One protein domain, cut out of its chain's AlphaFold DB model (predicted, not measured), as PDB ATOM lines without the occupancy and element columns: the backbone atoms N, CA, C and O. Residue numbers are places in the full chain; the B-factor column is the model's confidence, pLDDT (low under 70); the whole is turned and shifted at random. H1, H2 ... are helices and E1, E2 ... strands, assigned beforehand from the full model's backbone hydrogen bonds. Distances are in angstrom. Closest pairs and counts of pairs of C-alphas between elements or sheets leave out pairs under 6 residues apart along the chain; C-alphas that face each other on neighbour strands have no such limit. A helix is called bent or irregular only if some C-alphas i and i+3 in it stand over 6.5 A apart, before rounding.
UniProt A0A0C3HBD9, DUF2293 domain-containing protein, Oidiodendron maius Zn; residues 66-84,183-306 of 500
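AT A GLANCE: This is residues 66 to 84 and 183 to 306 of the 500 residues of the protein "DUF2293 domain-containing protein" of Oidiodendron maius Zn (UniProt A0A0C3HBD9). You are looking at two separate parts: a body of five helices, and away from it a lone two-stranded antiparallel ribbon of E1 and E2, joined to the body by the long link after H5. In the body H3 runs through the middle, with H1, H2 and H5 packed on different parts of it at large angles, while H4 folds back along the first part of H5 as a helical hairpin. The printed part has 143 residues with five named helices and two named strands, in the order E1 H1 H2 H3 H4 H5 E2, and its class is mostly helix. The whole is loose, with a radius of gyration of the C-alphas of 19.0 A, and the C-alphas span 57 by 41 by 32 A along their three main axes.

HOW THE PARTS SIT: Start at Ile 66 and go on to E1, residues 74 to 81, the antiparallel neighbour of E2, residues 296 to 303, at 152 degrees between their directions. Look there for N 78 and O 299 at 2.9 A and N 301 and O 76 at 2.8 A, both within hydrogen-bond range; the C-alphas of Ser 75 and Val 302 face each other at 4.3 A. Past the cut, H1, residues 186 to 200, touches H2, residues 206 to 216, at a steep tilt of 52 degrees, opposite ways, and the closest C-alphas are those of Asn 190 and Ile 213, 6.2 A apart. Next find the hub, H3, residues 237 to 253, which touches three other helices. With residues 237 to 242 alone it touches H1, about perpendicular at 79 degrees; the closest C-alphas, of Ile 197 and Val 241, are 6.4 A apart. With residues 244 to 248 alone it touches H2, opposite ways at a steep tilt of 68 degrees, only just short of perpendicular; the closest C-alphas, of Ala 216 and Ala 244, are 6.1 A apart. With residues 246 to 250 alone it touches residues 272 to 280 of H5, residues 265 to 284; the closest C-alphas, of Ile 249 and Cys 276, are 6.2 A apart. H4, residues 256 to 262, touches residues 265 to 272 of H5 at a shallow tilt of 15 degrees, opposite ways, and the two form a hairpin; the closest C-alphas, of Leu 259 and Ala 268, are 5.1 A apart. Among the pairs that stay apart are E1 and H3, E2 and H3, and H2 and H5. Every O i to N i+4 pair is within hydrogen-bond range in H1, H2 and H3, against 2 of 3 in H4 and 14 of 16 in H5.

IN THESE COORDINATES: Find C-alpha 74 at (229.074, 225.938, 200.680); from there E1 runs 22.5 A to C-alpha 81. H1 begins at C-alpha 186 at (213.569, 180.941, 203.735) and is 20.9 A long. H2 measures 15.4 A, H3 23.2 A and H4 9.7 A. H5, the longest helix by residues, covers 26.2 A; it has a kink of 45 degrees near residue 274 and is irregular, with C-alphas 271 and 274 7.1 A apart. E2 runs 20.4 A and ends at C-alpha 303 at (233.997, 223.889, 201.312).

THE WHOLE: The two C-alphas farthest apart, those of Asp 234 and Asp 306, are 60.2 A apart. Residues 85 to 182 are not printed, and C-alphas 84 and 183 are 39.5 A apart across this cut. The links from H2 to H3 and from H5 to E2 are long; in the first, residues 222 to 223 pair antiparallel with residues 226 to 227. The mean pLDDT of the printed part is 82.8, and it is under 70 at residues 68 to 71, 80 to 84, 223, 286 to 298 and 305 to 306.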
ATOM      1  N   ILE A  66     211.532 216.374 199.527       74.00
ATOM      2  CA  ILE A  66     212.885 216.207 200.064       74.00
ATOM      3  C   ILE A  66     213.083 217.275 201.151       74.00
ATOM      4  O   ILE A  66     212.965 218.466 200.838       74.00
ATOM      5  N   PRO A  67     213.393 216.902 202.409       71.50
ATOM      6  CA  PRO A  67     213.672 217.876 203.455       71.50
ATOM      7  C   PRO A  67     214.844 218.767 203.038       71.50
ATOM      8  O   PRO A  67     215.957 218.284 202.831       71.50
ATOM      9  N   LYS A  68     214.596 220.075 202.905       66.88
ATOM     10  CA  LYS A  68     215.618 221.068 202.547       66.88
ATOM     11  C   LYS A  68     216.558 221.308 203.729       66.88
ATOM     12  O   LYS A  68     216.450 222.317 204.425       66.88
ATOM     13  N   HIS A  69     217.463 220.365 203.968       65.06
ATOM     14  CA  HIS A  69     218.530 220.525 204.943       65.06
ATOM     15  C   HIS A  69     219.451 221.664 204.490       65.06
ATOM     16  O   HIS A  69     220.153 221.539 203.490       65.06
ATOM     17  N   LYS A  70     219.458 222.777 205.229       66.62
ATOM     18  CA  LYS A  70     220.430 223.854 205.023       66.62
ATOM     19  C   LYS A  70     221.796 223.354 205.499       66.62
ATOM     20  O   LYS A  70     222.020 223.248 206.702       66.62
ATOM     21  N   SER A  71     222.693 223.005 204.580       66.44
ATOM     22  CA  SER A  71     224.104 222.819 204.921       66.44
ATOM     23  C   SER A  71     224.676 224.141 205.449       66.44
ATOM     24  O   SER A  71     224.382 225.202 204.904       66.44
ATOM     25  N   LYS A  72     225.496 224.084 206.509       70.44
ATOM     26  CA  LYS A  72     226.361 225.218 206.891       70.44
ATOM     27  C   LYS A  72     227.438 225.472 205.824       70.44
ATOM     28  O   LYS A  72     227.874 226.598 205.640       70.44
ATOM     29  N   TYR A  73     227.865 224.406 205.149       73.56
ATOM     30  CA  TYR A  73     228.934 224.415 204.158       73.56
ATOM     31  C   TYR A  73     228.430 224.848 202.784       73.56
ATOM     32  O   TYR A  73     227.348 224.435 202.351       73.56
ATOM     33  N   HIS A  74     229.255 225.630 202.090       74.81
ATOM     34  CA  HIS A  74     229.074 225.938 200.680       74.81
ATOM     35  C   HIS A  74     229.604 224.765 199.852       74.81
ATOM     36  O   HIS A  74     230.789 224.446 199.940       74.81
ATOM     37  N   SER A  75     228.748 224.121 199.061       76.44
ATOM     38  CA  SER A  75     229.177 223.115 198.091       76.44
ATOM     39  C   SER A  75     228.891 223.554 196.663       76.44
ATOM     40  O   SER A  75     227.879 224.194 196.370       76.44
ATOM     41  N   TYR A  76     229.817 223.208 195.775       77.81
ATOM     42  CA  TYR A  76     229.690 223.355 194.331       77.81
ATOM     43  C   TYR A  76     230.048 222.027 193.664       77.81
ATOM     44  O   TYR A  76     230.642 221.150 194.291       77.81
ATOM     45  N   PHE A  77     229.674 221.862 192.399       76.50
ATOM     46  CA  PHE A  77     229.994 220.659 191.642       76.50
ATOM     47  C   PHE A  77     231.107 220.970 190.641       76.50
ATOM     48  O   PHE A  77     230.932 221.852 189.803       76.50
ATOM     49  N   GLU A  78     232.235 220.259 190.721       78.62
ATOM     50  CA  GLU A  78     233.218 220.237 189.632       78.62
ATOM     51  C   GLU A  78     232.820 219.158 188.614       78.62
ATOM     52  O   GLU A  78     232.414 218.055 188.988       78.62
ATOM     53  N   PHE A  79     232.940 219.470 187.324       74.12
ATOM     54  CA  PHE A  79     232.935 218.473 186.258       74.12
ATOM     55  C   PHE A  79     234.345 217.886 186.156       74.12
ATOM     56  O   PHE A  79     235.302 218.618 185.908       74.12
ATOM     57  N   ALA A  80     234.499 216.581 186.374       69.88
ATOM     58  CA  ALA A  80     235.811 215.941 186.393       69.88
ATOM     59  C   ALA A  80     235.825 214.640 185.586       69.88
ATOM     60  O   ALA A  80     234.943 213.800 185.752       69.88
ATOM     61  N   GLU A  81     236.837 214.451 184.733       67.06
ATOM     62  CA  GLU A  81     236.831 213.342 183.776       67.06
ATOM     63  C   GLU A  81     236.776 211.959 184.453       67.06
ATOM     64  O   GLU A  81     237.484 211.671 185.426       67.06
ATOM     65  N   ASN A  82     235.929 211.081 183.909       67.12
ATOM     66  CA  ASN A  82     235.878 209.674 184.281       67.12
ATOM     67  C   ASN A  82     237.084 208.903 183.706       67.12
ATOM     68  O   ASN A  82     237.111 208.561 182.528       67.12
ATOM     69  N   THR A  83     238.068 208.558 184.534       62.84
ATOM     70  CA  THR A  83     239.223 207.749 184.102       62.84
ATOM     71  C   THR A  83     238.912 206.258 183.908       62.84
ATOM     72  O   THR A  83     239.743 205.534 183.369       62.84
ATOM     73  N   GLU A  84     237.734 205.777 184.323       61.31
ATOM     74  CA  GLU A  84     237.346 204.354 184.316       61.31
ATOM     75  C   GLU A  84     236.253 204.035 183.271       61.31
ATOM     76  O   GLU A  84     235.400 203.164 183.467       61.31
ATOM     77  N   PRO A 183     211.495 177.521 196.426       85.12
ATOM     78  CA  PRO A 183     212.258 176.724 197.379       85.12
ATOM     79  C   PRO A 183     211.552 176.560 198.725       85.12
ATOM     80  O   PRO A 183     210.768 177.411 199.156       85.12
ATOM     81  N   GLU A 184     211.849 175.474 199.439       82.06
ATOM     82  CA  GLU A 184     211.213 175.225 200.732       82.06
ATOM     83  C   GLU A 184     211.812 176.059 201.873       82.06
ATOM     84  O   GLU A 184     211.103 176.352 202.841       82.06
ATOM     85  N   THR A 185     213.079 176.471 201.794       90.81
ATOM     86  CA  THR A 185     213.749 177.194 202.889       90.81
ATOM     87  C   THR A 185     213.694 178.713 202.697       90.81
ATOM     88  O   THR A 185     213.773 179.222 201.581       90.81
ATOM     89  N   GLN A 186     213.568 179.470 203.796       92.38
ATOM     90  CA  GLN A 186     213.569 180.941 203.735       92.38
ATOM     91  C   GLN A 186     214.909 181.489 203.228       92.38
ATOM     92  O   GLN A 186     214.940 182.485 202.512       92.38
ATOM     93  N   GLU A 187     216.008 180.845 203.614       91.88
ATOM     94  CA  GLU A 187     217.371 181.248 203.266       91.88
ATOM     95  C   GLU A 187     217.620 181.118 201.760       91.88
ATOM     96  O   GLU A 187     218.180 182.023 201.147       91.88
ATOM     97  N   GLU A 188     217.122 180.048 201.140       90.81
ATOM     98  CA  GLU A 188     217.216 179.816 199.698       90.81
ATOM     99  C   GLU A 188     216.291 180.740 198.897       90.81
ATOM    100  O   GLU A 188     216.747 181.351 197.931       90.81
ATOM    101  N   ILE A 189     215.044 180.950 199.348       91.56
ATOM    102  CA  ILE A 189     214.146 181.981 198.790       91.56
ATOM    103  C   ILE A 189     214.833 183.358 198.816       91.56
ATOM    104  O   ILE A 189     214.828 184.080 197.816       91.56
ATOM    105  N   ASN A 190     215.447 183.724 199.946       94.38
ATOM    106  CA  ASN A 190     216.147 184.998 200.101       94.38
ATOM    107  C   ASN A 190     217.375 185.075 199.186       94.38
ATOM    108  O   ASN A 190     217.565 186.095 198.529       94.38
ATOM    109  N   LYS A 191     218.176 184.006 199.090       93.62
ATOM    110  CA  LYS A 191     219.352 183.921 198.210       93.62
ATOM    111  C   LYS A 191     218.969 184.073 196.733       93.62
ATOM    112  O   LYS A 191     219.611 184.845 196.023       93.62
ATOM    113  N   GLN A 192     217.914 183.392 196.282       92.12
ATOM    114  CA  GLN A 192     217.382 183.530 194.923       92.12
ATOM    115  C   GLN A 192     216.904 184.960 194.642       92.12
ATOM    116  O   GLN A 192     217.262 185.546 193.619       92.12
ATOM    117  N   ALA A 193     216.130 185.549 195.559       93.56
ATOM    118  CA  ALA A 193     215.640 186.917 195.421       93.56
ATOM    119  C   ALA A 193     216.789 187.941 195.392       93.56
ATOM    120  O   ALA A 193     216.820 188.799 194.515       93.56
ATOM    121  N   ASP A 194     217.761 187.835 196.299       94.81
ATOM    122  CA  ASP A 194     218.930 188.720 196.406       94.81
ATOM    123  C   ASP A 194     219.870 188.597 195.185       94.81
ATOM    124  O   ASP A 194     220.425 189.595 194.715       94.81
ATOM    125  N   GLY A 195     220.007 187.392 194.617       93.69
ATOM    126  CA  GLY A 195     220.708 187.149 193.351       93.69
ATOM    127  C   GLY A 195     220.007 187.805 192.158       93.69
ATOM    128  O   GLY A 195     220.595 188.643 191.470       93.69
ATOM    129  N   ALA A 196     218.720 187.504 191.966       93.88
ATOM    130  CA  ALA A 196     217.907 188.064 190.887       93.88
ATOM    131  C   ALA A 196     217.715 189.592 190.996       93.88
ATOM    132  O   ALA A 196     217.629 190.266 189.969       93.88
ATOM    133  N   ILE A 197     217.694 190.166 192.208       94.88
ATOM    134  CA  ILE A 197     217.693 191.624 192.402       94.88
ATOM    135  C   ILE A 197     219.024 192.235 191.944       94.88
ATOM    136  O   ILE A 197     218.984 193.238 191.239       94.88
ATOM    137  N   ARG A 198     220.190 191.658 192.282       93.31
ATOM    138  CA  ARG A 198     221.486 192.204 191.823       93.31
ATOM    139  C   ARG A 198     221.693 192.095 190.311       93.31
ATOM    140  O   ARG A 198     222.331 192.971 189.742       93.31
ATOM    141  N   ASP A 199     221.155 191.056 189.675       91.31
ATOM    142  CA  ASP A 199     221.197 190.875 188.215       91.31
ATOM    143  C   ASP A 199     220.346 191.941 187.489       91.31
ATOM    144  O   ASP A 199     220.808 192.619 186.570       91.31
ATOM    145  N   LEU A 200     219.108 192.148 187.955       90.75
ATOM    146  CA  LEU A 200     218.173 193.113 187.372       90.75
ATOM    147  C   LEU A 200     218.464 194.578 187.727       90.75
ATOM    148  O   LEU A 200     218.153 195.456 186.921       90.75
ATOM    149  N   PHE A 201     218.958 194.838 188.937       92.69
ATOM    150  CA  PHE A 201     219.069 196.166 189.547       92.69
ATOM    151  C   PHE A 201     220.421 196.351 190.271       92.69
ATOM    152  O   PHE A 201     220.450 196.540 191.489       92.69
ATOM    153  N   PRO A 202     221.565 196.304 189.561       90.06
ATOM    154  CA  PRO A 202     222.898 196.378 190.168       90.06
ATOM    155  C   PRO A 202     223.182 197.674 190.951       90.06
ATOM    156  O   PRO A 202     224.037 197.664 191.832       90.06
ATOM    157  N   ARG A 203     222.463 198.778 190.683       89.56
ATOM    158  CA  ARG A 203     222.583 200.062 191.409       89.56
ATOM    159  C   ARG A 203     221.565 200.240 192.549       89.56
ATOM    160  O   ARG A 203     221.413 201.350 193.060       89.56
ATOM    161  N   ILE A 204     220.849 199.190 192.960       91.94
ATOM    162  CA  ILE A 204     219.917 199.282 194.093       91.94
ATOM    163  C   ILE A 204     220.662 199.509 195.429       91.94
ATOM    164  O   ILE A 204     221.625 198.791 195.724       91.94
ATOM    165  N   PRO A 205     220.222 200.446 196.291       94.00
ATOM    166  CA  PRO A 205     220.791 200.594 197.627       94.00
ATOM    167  C   PRO A 205     220.614 199.331 198.479       94.00
ATOM    168  O   PRO A 205     219.597 198.637 198.405       94.00
ATOM    169  N   ASN A 206     221.597 199.046 199.338       93.94
ATOM    170  CA  ASN A 206     221.572 197.877 200.229       93.94
ATOM    171  C   ASN A 206     220.334 197.854 201.143       93.94
ATOM    172  O   ASN A 206     219.766 196.790 201.375       93.94
ATOM    173  N   THR A 207     219.898 199.024 201.615       94.56
ATOM    174  CA  THR A 207     218.696 199.212 202.437       94.56
ATOM    175  C   THR A 207     217.420 198.822 201.696       94.56
ATOM    176  O   THR A 207     216.634 198.030 202.208       94.56
ATOM    177  N   ASP A 208     217.230 199.333 200.476       95.62
ATOM    178  CA  ASP A 208     216.045 199.051 199.661       95.62
ATOM    179  C   ASP A 208     215.987 197.571 199.266       95.62
ATOM    180  O   ASP A 208     214.948 196.929 199.413       95.62
ATOM    181  N   ARG A 209     217.125 196.985 198.862       95.62
ATOM    182  CA  ARG A 209     217.221 195.551 198.546       95.62
ATOM    183  C   ARG A 209     216.823 194.671 199.730       95.62
ATOM    184  O   ARG A 209     215.998 193.776 199.558       95.62
ATOM    185  N   GLN A 210     217.359 194.949 200.919       95.81
ATOM    186  CA  GLN A 210     217.038 194.183 202.124       95.81
ATOM    187  C   GLN A 210     215.547 194.308 202.481       95.81
ATOM    188  O   GLN A 210     214.874 193.294 202.663       95.81
ATOM    189  N   MET A 211     214.995 195.528 202.462       94.62
ATOM    190  CA  MET A 211     213.565 195.763 202.702       94.62
ATOM    191  C   MET A 211     212.654 195.067 201.678       94.62
ATOM    192  O   MET A 211     211.525 194.713 202.018       94.62
ATOM    193  N   ILE A 212     213.095 194.872 200.434       95.38
ATOM    194  CA  ILE A 212     212.329 194.136 199.417       95.38
ATOM    195  C   ILE A 212     212.309 192.638 199.731       95.38
ATOM    196  O   ILE A 212     211.240 192.026 199.672       95.38
ATOM    197  N   ILE A 213     213.452 192.054 200.098       94.56
ATOM    198  CA  ILE A 213     213.564 190.630 200.449       94.56
ATOM    199  C   ILE A 213     212.706 190.329 201.689       94.56
ATOM    200  O   ILE A 213     211.799 189.497 201.624       94.56
ATOM    201  N   GLU A 214     212.912 191.080 202.775       92.75
ATOM    202  CA  GLU A 214     212.246 190.886 204.074       92.75
ATOM    203  C   GLU A 214     210.717 191.030 204.040       92.75
ATOM    204  O   GLU A 214     210.032 190.453 204.882       92.75
ATOM    205  N   HIS A 215     210.156 191.780 203.086       88.00
ATOM    206  CA  HIS A 215     208.708 191.996 203.012       88.00
ATOM    207  C   HIS A 215     208.017 191.271 201.849       88.00
ATOM    208  O   HIS A 215     206.876 190.832 202.005       88.00
ATOM    209  N   ALA A 216     208.651 191.149 200.679       91.88
ATOM    210  CA  ALA A 216     208.012 190.530 199.517       91.88
ATOM    211  C   ALA A 216     208.200 189.005 199.472       91.88
ATOM    212  O   ALA A 216     207.320 188.311 198.958       91.88
ATOM    213  N   PHE A 217     209.303 188.485 200.025       92.62
ATOM    214  CA  PHE A 217     209.714 187.078 199.921       92.62
ATOM    215  C   PHE A 217     209.625 186.300 201.256       92.62
ATOM    216  O   PHE A 217     210.037 185.145 201.345       92.62
ATOM    217  N   GLN A 218     209.032 186.895 202.296       90.81
ATOM    218  CA  GLN A 218     208.868 186.275 203.614       90.81
ATOM    219  C   GLN A 218     207.859 185.109 203.604       90.81
ATOM    220  O   GLN A 218     206.647 185.309 203.497       90.81
ATOM    221  N   LYS A 219     208.344 183.872 203.769       89.06
ATOM    222  CA  LYS A 219     207.547 182.637 203.786       89.06
ATOM    223  C   LYS A 219     206.454 182.714 204.851       89.06
ATOM    224  O   LYS A 219     206.694 183.111 205.990       89.06
ATOM    225  N   GLY A 220     205.240 182.330 204.457       83.06
ATOM    226  CA  GLY A 220     204.048 182.374 205.306       83.06
ATOM    227  C   GLY A 220     203.378 183.750 205.413       83.06
ATOM    228  O   GLY A 220     202.284 183.830 205.973       83.06
ATOM    229  N   ALA A 221     203.959 184.818 204.855       83.94
ATOM    230  CA  ALA A 221     203.286 186.109 204.776       83.94
ATOM    231  C   ALA A 221     202.082 186.028 203.819       83.94
ATOM    232  O   ALA A 221     202.220 185.790 202.619       83.94
ATOM    233  N   MET A 222     200.881 186.233 204.365       81.12
ATOM    234  CA  MET A 222     199.628 186.270 203.607       81.12
ATOM    235  C   MET A 222     199.044 187.678 203.614       81.12
ATOM    236  O   MET A 222     198.761 188.238 204.676       81.12
ATOM    237  N   PHE A 223     198.770 188.222 202.430       67.69
ATOM    238  CA  PHE A 223     198.051 189.476 202.277       67.69
ATOM    239  C   PHE A 223     196.644 189.236 201.723       67.69
ATOM    240  O   PHE A 223     196.455 188.633 200.675       67.69
ATOM    241  N   HIS A 224     195.624 189.688 202.458       70.50
ATOM    242  CA  HIS A 224     194.194 189.507 202.136       70.50
ATOM    243  C   HIS A 224     193.685 188.050 201.971       70.50
ATOM    244  O   HIS A 224     192.468 187.868 201.860       70.50
ATOM    245  N   GLY A 225     194.562 187.044 202.053       79.06
ATOM    246  CA  GLY A 225     194.278 185.616 201.851       79.06
ATOM    247  C   GLY A 225     195.123 184.970 200.743       79.06
ATOM    248  O   GLY A 225     195.114 183.751 200.622       79.06
ATOM    249  N   GLU A 226     195.859 185.773 199.976       82.38
ATOM    250  CA  GLU A 226     196.803 185.359 198.931       82.38
ATOM    251  C   GLU A 226     198.252 185.518 199.463       82.38
ATOM    252  O   GLU A 226     198.474 186.312 200.388       82.38
ATOM    253  N   PRO A 227     199.251 184.761 198.967       85.12
ATOM    254  CA  PRO A 227     200.646 184.941 199.378       85.12
ATOM    255  C   PRO A 227     201.221 186.279 198.876       85.12
ATOM    256  O   PRO A 227     200.681 186.916 197.967       85.12
ATOM    257  N   THR A 228     202.329 186.737 199.464       87.44
ATOM    258  CA  THR A 228     203.057 187.914 198.956       87.44
ATOM    259  C   THR A 228     203.547 187.697 197.522       87.44
ATOM    260  O   THR A 228     203.789 186.571 197.096       87.44
ATOM    261  N   VAL A 229     203.738 188.782 196.761       86.81
ATOM    262  CA  VAL A 229     204.159 188.722 195.344       86.81
ATOM    263  C   VAL A 229     205.471 187.954 195.113       86.81
ATOM    264  O   VAL A 229     205.621 187.348 194.056       86.81
ATOM    265  N   GLY A 230     206.389 187.910 196.086       86.44
ATOM    266  CA  GLY A 230     207.608 187.093 196.015       86.44
ATOM    267  C   GLY A 230     207.376 185.578 196.102       86.44
ATOM    268  O   GLY A 230     208.264 184.811 195.740       86.44
ATOM    269  N   LEU A 231     206.183 185.151 196.528       89.12
ATOM    270  CA  LEU A 231     205.802 183.762 196.811       89.12
ATOM    271  C   LEU A 231     204.584 183.282 196.002       89.12
ATOM    272  O   LEU A 231     203.977 182.262 196.327       89.12
ATOM    273  N   GLN A 232     204.203 184.018 194.959       88.31
ATOM    274  CA  GLN A 232     203.162 183.593 194.026       88.31
ATOM    275  C   GLN A 232     203.715 182.489 193.097       88.31
ATOM    276  O   GLN A 232     204.753 182.704 192.458       88.31
ATOM    277  N   PRO A 233     203.086 181.300 193.028       84.06
ATOM    278  CA  PRO A 233     203.621 180.152 192.296       84.06
ATOM    279  C   PRO A 233     203.326 180.188 190.793       84.06
ATOM    280  O   PRO A 233     203.888 179.387 190.063       84.06
ATOM    281  N   ASP A 234     202.461 181.089 190.321       85.00
ATOM    282  CA  ASP A 234     202.116 181.303 188.908       85.00
ATOM    283  C   ASP A 234     203.038 182.318 188.200       85.00
ATOM    284  O   ASP A 234     202.957 182.494 186.983       85.00
ATOM    285  N   ILE A 235     203.928 182.984 188.947       86.94
ATOM    286  CA  ILE A 235     204.821 184.039 188.452       86.94
ATOM    287  C   ILE A 235     206.288 183.562 188.498       86.94
ATOM    288  O   ILE A 235     206.750 183.170 189.572       86.94
ATOM    289  N   PRO A 236     207.071 183.665 187.403       89.00
ATOM    290  CA  PRO A 236     208.502 183.353 187.425       89.00
ATOM    291  C   PRO A 236     209.298 184.357 188.278       89.00
ATOM    292  O   PRO A 236     208.943 185.539 188.357       89.00
ATOM    293  N   LEU A 237     210.403 183.901 188.883       90.12
ATOM    294  CA  LEU A 237     211.226 184.657 189.842       90.12
ATOM    295  C   LEU A 237     211.572 186.080 189.366       90.12
ATOM    296  O   LEU A 237     211.327 187.051 190.084       90.12
ATOM    297  N   SER A 238     212.059 186.214 188.130       89.94
ATOM    298  CA  SER A 238     212.410 187.493 187.497       89.94
ATOM    299  C   SER A 238     211.260 188.508 187.505       89.94
ATOM    300  O   SER A 238     211.459 189.695 187.782       89.94
ATOM    301  N   ARG A 239     210.028 188.054 187.255       90.44
ATOM    302  CA  ARG A 239     208.827 188.893 187.289       90.44
ATOM    303  C   ARG A 239     208.370 189.171 188.722       90.44
ATOM    304  O   ARG A 239     207.965 190.301 188.990       90.44
ATOM    305  N   ARG A 240     208.489 188.215 189.654       92.50
ATOM    306  CA  ARG A 240     208.223 188.448 191.093       92.50
ATOM    307  C   ARG A 240     209.110 189.562 191.647       92.50
ATOM    308  O   ARG A 240     208.601 190.488 192.275       92.50
ATOM    309  N   VAL A 241     210.406 189.522 191.335       94.69
ATOM    310  CA  VAL A 241     211.386 190.554 191.706       94.69
ATOM    311  C   VAL A 241     211.013 191.920 191.128       94.69
ATOM    312  O   VAL A 241     210.881 192.879 191.885       94.69
ATOM    313  N   GLN A 242     210.764 192.026 189.818       93.50
ATOM    314  CA  GLN A 242     210.396 193.304 189.182       93.50
ATOM    315  C   GLN A 242     209.097 193.898 189.758       93.50
ATOM    316  O   GLN A 242     209.007 195.108 189.967       93.50
ATOM    317  N   LEU A 243     208.107 193.060 190.082       92.75
ATOM    318  CA  LEU A 243     206.858 193.487 190.720       92.75
ATOM    319  C   LEU A 243     207.050 193.922 192.186       92.75
ATOM    320  O   LEU A 243     206.409 194.885 192.617       92.75
ATOM    321  N   ALA A 244     207.929 193.251 192.937       94.44
ATOM    322  CA  ALA A 244     208.278 193.609 194.311       94.44
ATOM    323  C   ALA A 244     209.058 194.934 194.379       94.44
ATOM    324  O   ALA A 244     208.692 195.813 195.158       94.44
ATOM    325  N   VAL A 245     210.055 195.117 193.504       95.25
ATOM    326  CA  VAL A 245     210.824 196.365 193.347       95.25
ATOM    327  C   VAL A 245     209.895 197.525 192.965       95.25
ATOM    328  O   VAL A 245     209.899 198.557 193.631       95.25
ATOM    329  N   LEU A 246     209.008 197.345 191.977       93.44
ATOM    330  CA  LEU A 246     208.020 198.367 191.599       93.44
ATOM    331  C   LEU A 246     207.031 198.692 192.735       93.44
ATOM    332  O   LEU A 246     206.574 199.829 192.853       93.44
ATOM    333  N   ALA A 247     206.623 197.714 193.550       93.00
ATOM    334  CA  ALA A 247     205.793 197.975 194.730       93.00
ATOM    335  C   ALA A 247     206.560 198.797 195.778       93.00
ATOM    336  O   ALA A 247     206.043 199.806 196.254       93.00
ATOM    337  N   HIS A 248     207.804 198.419 196.066       94.50
ATOM    338  CA  HIS A 248     208.662 199.116 197.014       94.50
ATOM    339  C   HIS A 248     208.928 200.571 196.604       94.50
ATOM    340  O   HIS A 248     208.662 201.478 197.386       94.50
ATOM    341  N   ILE A 249     209.341 200.821 195.356       94.06
ATOM    342  CA  ILE A 249     209.579 202.180 194.839       94.06
ATOM    343  C   ILE A 249     208.327 203.054 194.989       94.06
ATOM    344  O   ILE A 249     208.421 204.170 195.494       94.06
ATOM    345  N   ARG A 250     207.138 202.546 194.630       93.19
ATOM    346  CA  ARG A 250     205.884 203.305 194.780       93.19
ATOM    347  C   ARG A 250     205.618 203.713 196.226       93.19
ATOM    348  O   ARG A 250     205.339 204.881 196.468       93.19
ATOM    349  N   HIS A 251     205.688 202.779 197.169       91.50
ATOM    350  CA  HIS A 251     205.291 203.046 198.553       91.50
ATOM    351  C   HIS A 251     206.387 203.715 199.408       91.50
ATOM    352  O   HIS A 251     206.049 204.453 200.327       91.50
ATOM    353  N   THR A 252     207.672 203.508 199.098       91.94
ATOM    354  CA  THR A 252     208.804 204.056 199.873       91.94
ATOM    355  C   THR A 252     209.388 205.337 199.266       91.94
ATOM    356  O   THR A 252     209.782 206.228 200.013       91.94
ATOM    357  N   HIS A 253     209.421 205.475 197.933       90.75
ATOM    358  CA  HIS A 253     210.129 206.568 197.237       90.75
ATOM    359  C   HIS A 253     209.198 207.595 196.557       90.75
ATOM    360  O   HIS A 253     209.669 208.520 195.894       90.75
ATOM    361  N   THR A 254     207.874 207.482 196.725       92.56
ATOM    362  CA  THR A 254     206.885 208.427 196.159       92.56
ATOM    363  C   THR A 254     205.742 208.728 197.142       92.56
ATOM    364  O   THR A 254     205.521 207.989 198.098       92.56
ATOM    365  N   ARG A 255     204.945 209.777 196.888       92.38
ATOM    366  CA  ARG A 255     203.743 210.139 197.675       92.38
ATOM    367  C   ARG A 255     202.548 209.179 197.497       92.38
ATOM    368  O   ARG A 255     201.430 209.525 197.876       92.38
ATOM    369  N   TYR A 256     202.737 207.971 196.955       92.25
ATOM    370  CA  TYR A 256     201.654 207.032 196.620       92.25
ATOM    371  C   TYR A 256     200.678 206.757 197.781       92.25
ATOM    372  O   TYR A 256     199.466 206.812 197.583       92.25
ATOM    373  N   ASP A 257     201.169 206.566 199.011       90.38
ATOM    374  CA  ASP A 257     200.327 206.332 200.203       90.38
ATOM    375  C   ASP A 257     199.544 207.568 200.692       90.38
ATOM    376  O   ASP A 257     198.694 207.465 201.586       90.38
ATOM    377  N   GLN A 258     199.816 208.745 200.134       90.69
ATOM    378  CA  GLN A 258     199.027 209.965 200.322       90.69
ATOM    379  C   GLN A 258     198.018 210.105 199.174       90.69
ATOM    380  O   GLN A 258     196.816 210.193 199.418       90.69
ATOM    381  N   LEU A 259     198.476 209.931 197.929       89.25
ATOM    382  CA  LEU A 259     197.634 209.915 196.728       89.25
ATOM    383  C   LEU A 259     196.518 208.849 196.787       89.25
ATOM    384  O   LEU A 259     195.412 209.097 196.320       89.25
ATOM    385  N   LEU A 260     196.751 207.696 197.428       89.31
ATOM    386  CA  LEU A 260     195.731 206.663 197.692       89.31
ATOM    387  C   LEU A 260     194.613 207.088 198.670       89.31
ATOM    388  O   LEU A 260     193.635 206.353 198.829       89.31
ATOM    389  N   LYS A 261     194.762 208.230 199.352       89.56
ATOM    390  CA  LYS A 261     193.749 208.855 200.221       89.56
ATOM    391  C   LYS A 261     193.085 210.049 199.529       89.56
ATOM    392  O   LYS A 261     191.906 210.295 199.753       89.56
ATOM    393  N   GLU A 262     193.851 210.768 198.708       87.12
ATOM    394  CA  GLU A 262     193.439 211.976 197.984       87.12
ATOM    395  C   GLU A 262     192.643 211.667 196.700       87.12
ATOM    396  O   GLU A 262     191.751 212.426 196.328       87.12
ATOM    397  N   THR A 263     192.947 210.568 195.996       86.31
ATOM    398  CA  THR A 263     192.375 210.271 194.671       86.31
ATOM    399  C   THR A 263     192.193 208.766 194.405       86.31
ATOM    400  O   THR A 263     192.401 207.916 195.271       86.31
ATOM    401  N   SER A 264     191.753 208.410 193.193       86.12
ATOM    402  CA  SER A 264     191.584 207.012 192.781       86.12
ATOM    403  C   SER A 264     192.929 206.282 192.680       86.12
ATOM    404  O   SER A 264     193.952 206.873 192.333       86.12
ATOM    405  N   TRP A 265     192.935 204.965 192.909       83.06
ATOM    406  CA  TRP A 265     194.165 204.167 192.819       83.06
ATOM    407  C   TRP A 265     194.807 204.205 191.422       83.06
ATOM    408  O   TRP A 265     196.026 204.094 191.324       83.06
ATOM    409  N   MET A 266     194.022 204.392 190.350       82.81
ATOM    410  CA  MET A 266     194.566 204.597 189.004       82.81
ATOM    411  C   MET A 266     195.288 205.937 188.900       82.81
ATOM    412  O   MET A 266     196.437 205.962 188.481       82.81
ATOM    413  N   ASN A 267     194.652 207.033 189.323       85.62
ATOM    414  CA  ASN A 267     195.254 208.367 189.268       85.62
ATOM    415  C   ASN A 267     196.533 208.421 190.112       85.62
ATOM    416  O   ASN A 267     197.553 208.918 189.645       85.62
ATOM    417  N   ALA A 268     196.502 207.818 191.306       88.25
ATOM    418  CA  ALA A 268     197.673 207.648 192.155       88.25
ATOM    419  C   ALA A 268     198.787 206.858 191.447       88.25
ATOM    420  O   ALA A 268     199.934 207.290 191.478       88.25
ATOM    421  N   ARG A 269     198.475 205.734 190.772       88.69
ATOM    422  CA  ARG A 269     199.472 204.947 190.017       88.69
ATOM    423  C   ARG A 269     200.056 205.732 188.839       88.69
ATOM    424  O   ARG A 269     201.273 205.770 188.714       88.69
ATOM    425  N   LYS A 270     199.220 206.368 188.011       86.06
ATOM    426  CA  LYS A 270     199.661 207.130 186.828       86.06
ATOM    427  C   LYS A 270     200.505 208.350 187.202       86.06
ATOM    428  O   LYS A 270     201.467 208.654 186.510       86.06
ATOM    429  N   ALA A 271     200.174 209.032 188.303       89.62
ATOM    430  CA  ALA A 271     200.965 210.155 188.798       89.62
ATOM    431  C   ALA A 271     202.376 209.713 189.228       89.62
ATOM    432  O   ALA A 271     203.349 210.406 188.941       89.62
ATOM    433  N   VAL A 272     202.506 208.551 189.887       91.00
ATOM    434  CA  VAL A 272     203.812 208.038 190.344       91.00
ATOM    435  C   VAL A 272     204.589 207.267 189.275       91.00
ATOM    436  O   VAL A 272     205.800 207.149 189.410       91.00
ATOM    437  N   GLU A 273     203.944 206.794 188.203       89.06
ATOM    438  CA  GLU A 273     204.564 206.057 187.085       89.06
ATOM    439  C   GLU A 273     205.867 206.689 186.547       89.06
ATOM    440  O   GLU A 273     206.871 205.973 186.528       89.06
ATOM    441  N   PRO A 274     205.943 207.995 186.198       88.56
ATOM    442  CA  PRO A 274     207.199 208.609 185.754       88.56
ATOM    443  C   PRO A 274     208.282 208.621 186.844       88.56
ATOM    444  O   PRO A 274     209.437 208.329 186.558       88.56
ATOM    445  N   VAL A 275     207.920 208.868 188.109       90.19
ATOM    446  CA  VAL A 275     208.881 208.838 189.228       90.19
ATOM    447  C   VAL A 275     209.389 207.412 189.462       90.19
ATOM    448  O   VAL A 275     210.565 207.197 189.736       90.19
ATOM    449  N   CYS A 276     208.529 206.405 189.310       91.25
ATOM    450  CA  CYS A 276     208.942 205.006 189.368       91.25
ATOM    451  C   CYS A 276     209.857 204.619 188.202       91.25
ATOM    452  O   CYS A 276     210.755 203.806 188.407       91.25
ATOM    453  N   LEU A 277     209.671 205.212 187.018       88.81
ATOM    454  CA  LEU A 277     210.571 205.040 185.877       88.81
ATOM    455  C   LEU A 277     211.958 205.623 186.179       88.81
ATOM    456  O   LEU A 277     212.945 204.911 186.002       88.81
ATOM    457  N   ASP A 278     212.031 206.847 186.722       88.12
ATOM    458  CA  ASP A 278     213.292 207.484 187.147       88.12
ATOM    459  C   ASP A 278     214.113 206.548 188.058       88.12
ATOM    460  O   ASP A 278     215.287 206.275 187.796       88.12
ATOM    461  N   PHE A 279     213.478 206.011 189.109       91.12
ATOM    462  CA  PHE A 279     214.116 205.090 190.056       91.12
ATOM    463  C   PHE A 279     214.481 203.740 189.430       91.12
ATOM    464  O   PHE A 279     215.561 203.223 189.705       91.12
ATOM    465  N   ILE A 280     213.623 203.167 188.579       90.19
ATOM    466  CA  ILE A 280     213.893 201.877 187.932       90.19
ATOM    467  C   ILE A 280     215.090 201.976 186.997       90.19
ATOM    468  O   ILE A 280     215.988 201.144 187.100       90.19
ATOM    469  N   VAL A 281     215.160 203.001 186.147       86.75
ATOM    470  CA  VAL A 281     216.321 203.199 185.271       86.75
ATOM    471  C   VAL A 281     217.582 203.447 186.110       86.75
ATOM    472  O   VAL A 281     218.592 202.784 185.890       86.75
ATOM    473  N   LYS A 282     217.511 204.305 187.140       87.31
ATOM    474  CA  LYS A 282     218.640 204.564 188.053       87.31
ATOM    475  C   LYS A 282     219.158 203.297 188.746       87.31
ATOM    476  O   LYS A 282     220.365 203.139 188.899       87.31
ATOM    477  N   TRP A 283     218.273 202.400 189.189       91.38
ATOM    478  CA  TRP A 283     218.659 201.159 189.875       91.38
ATOM    479  C   TRP A 283     219.099 200.045 188.915       91.38
ATOM    480  O   TRP A 283     219.891 199.193 189.314       91.38
ATOM    481  N   ARG A 284     218.641 200.053 187.654       85.69
ATOM    482  CA  ARG A 284     219.113 199.136 186.599       85.69
ATOM    483  C   ARG A 284     220.575 199.360 186.203       85.69
ATOM    484  O   ARG A 284     221.216 198.412 185.764       85.69
ATOM    485  N   GLY A 285     221.107 200.562 186.419       75.56
ATOM    486  CA  GLY A 285     222.444 200.938 185.967       75.56
ATOM    487  C   GLY A 285     222.429 201.489 184.546       75.56
ATOM    488  O   GLY A 285     221.634 201.067 183.708       75.56
ATOM    489  N   ASP A 286     223.308 202.451 184.282       61.03
ATOM    490  CA  ASP A 286     223.246 203.275 183.077       61.03
ATOM    491  C   ASP A 286     224.133 202.752 181.930       61.03
ATOM    492  O   ASP A 286     224.366 203.457 180.950       61.03
ATOM    493  N   GLU A 287     224.557 201.482 182.003       59.66
ATOM    494  CA  GLU A 287     225.234 200.764 180.909       59.66
ATOM    495  C   GLU A 287     224.354 200.653 179.648       59.66
ATOM    496  O   GLU A 287     224.871 200.561 178.537       59.66
ATOM    497  N   GLU A 288     223.029 200.654 179.826       54.22
ATOM    498  CA  GLU A 288     222.026 200.508 178.764       54.22
ATOM    499  C   GLU A 288     221.510 201.868 178.258       54.22
ATOM    500  O   GLU A 288     221.365 202.085 177.058       54.22
ATOM    501  N   THR A 289     221.270 202.819 179.165       54.94
ATOM    502  CA  THR A 289     220.852 204.196 178.834       54.94
ATOM    503  C   THR A 289     222.006 205.109 178.438       54.94
ATOM    504  O   THR A 289     221.772 206.221 177.973       54.94
ATOM    505  N   GLY A 290     223.247 204.672 178.644       51.72
ATOM    506  CA  GLY A 290     224.455 205.404 178.290       51.72
ATOM    507  C   GLY A 290     224.787 206.603 179.177       51.72
ATOM    508  O   GLY A 290     225.736 207.306 178.853       51.72
ATOM    509  N   ARG A 291     224.087 206.856 180.296       51.62
ATOM    510  CA  ARG A 291     224.396 208.025 181.155       51.62
ATOM    511  C   ARG A 291     225.753 207.936 181.853       51.62
ATOM    512  O   ARG A 291     226.310 208.966 182.204       51.62
ATOM    513  N   ASP A 292     226.313 206.733 181.987       51.62
ATOM    514  CA  ASP A 292     227.700 206.536 182.442       51.62
ATOM    515  C   ASP A 292     228.749 207.029 181.416       51.62
ATOM    516  O   ASP A 292     229.943 207.015 181.705       51.62
ATOM    517  N   GLN A 293     228.306 207.478 180.232       49.72
ATOM    518  CA  GLN A 293     229.099 208.186 179.217       49.72
ATOM    519  C   GLN A 293     228.938 209.713 179.305       49.72
ATOM    520  O   GLN A 293     229.323 210.420 178.380       49.72
ATOM    521  N   MET A 294     228.374 210.253 180.393       50.81
ATOM    522  CA  MET A 294     228.742 211.613 180.778       50.81
ATOM    523  C   MET A 294     230.221 211.562 181.161       50.81
ATOM    524  O   MET A 294     230.575 211.086 182.239       50.81
ATOM    525  N   ASP A 295     231.079 211.989 180.232       48.69
ATOM    526  CA  ASP A 295     232.535 211.986 180.395       48.69
ATOM    527  C   ASP A 295     232.976 212.789 181.634       48.69
ATOM    528  O   ASP A 295     234.021 212.507 182.219       48.69
ATOM    529  N   GLU A 296     232.128 213.730 182.050       54.41
ATOM    530  CA  GLU A 296     232.216 214.596 183.216       54.41
ATOM    531  C   GLU A 296     231.455 214.015 184.429       54.41
ATOM    532  O   GLU A 296     230.226 214.080 184.526       54.41
ATOM    533  N   ILE A 297     232.183 213.501 185.422       59.78
ATOM    534  CA  ILE A 297     231.620 213.174 186.736       59.78
ATOM    535  C   ILE A 297     231.397 214.482 187.500       59.78
ATOM    536  O   ILE A 297     232.361 215.149 187.871       59.78
ATOM    537  N   LEU A 298     230.137 214.804 187.804       59.97
ATOM    538  CA  LEU A 298     229.766 215.847 188.766       59.97
ATOM    539  C   LEU A 298     230.202 215.437 190.182       59.97
ATOM    540  O   LEU A 298     229.536 214.624 190.831       59.97
ATOM    541  N   ARG A 299     231.312 215.993 190.676       71.25
ATOM    542  CA  ARG A 299     231.815 215.770 192.043       71.25
ATOM    543  C   ARG A 299     231.438 216.945 192.938       71.25
ATOM    544  O   ARG A 299     231.790 218.080 192.638       71.25
ATOM    545  N   GLU A 300     230.752 216.679 194.048       76.25
ATOM    546  CA  GLU A 300     230.431 217.710 195.041       76.25
ATOM    547  C   GLU A 300     231.675 218.067 195.873       76.25
ATOM    548  O   GLU A 300     232.148 217.267 196.684       76.25
ATOM    549  N   VAL A 301     232.196 219.279 195.687       72.31
ATOM    550  CA  VAL A 301     233.275 219.852 196.496       72.31
ATOM    551  C   VAL A 301     232.644 220.659 197.626       72.31
ATOM    552  O   VAL A 301     232.106 221.746 197.416       72.31
ATOM    553  N   VAL A 302     232.695 220.115 198.842       74.88
ATOM    554  CA  VAL A 302     232.164 220.758 200.052       74.88
ATOM    555  C   VAL A 302     233.250 221.628 200.687       74.88
ATOM    556  O   VAL A 302     234.206 221.107 201.262       74.88
ATOM    557  N   ILE A 303     233.100 222.955 200.623       71.81
ATOM    558  CA  ILE A 303     233.997 223.889 201.312       71.81
ATOM    559  C   ILE A 303     233.635 223.919 202.802       71.81
ATOM    560  O   ILE A 303     232.629 224.502 203.211       71.81
ATOM    561  N   ILE A 304     234.488 223.305 203.621       70.81
ATOM    562  CA  ILE A 304     234.438 223.416 205.080       70.81
ATOM    563  C   ILE A 304     235.280 224.629 205.485       70.81
ATOM    564  O   ILE A 304     236.496 224.533 205.642       70.81
ATOM    565  N   THR A 305     234.629 225.783 205.635       59.28
ATOM    566  CA  THR A 305     235.222 226.977 206.251       59.28
ATOM    567  C   THR A 305     235.294 226.782 207.765       59.28
ATOM    568  O   THR A 305     234.385 227.181 208.494       59.28
ATOM    569  N   ASP A 306     236.354 226.121 208.230       59.50
ATOM    570  CA  ASP A 306     236.683 226.018 209.654       59.50
ATOM    571  C   ASP A 306     237.229 227.370 210.138       59.50
ATOM    572  O   ASP A 306     238.411 227.691 209.997       59.50
TER     573      ASP A 306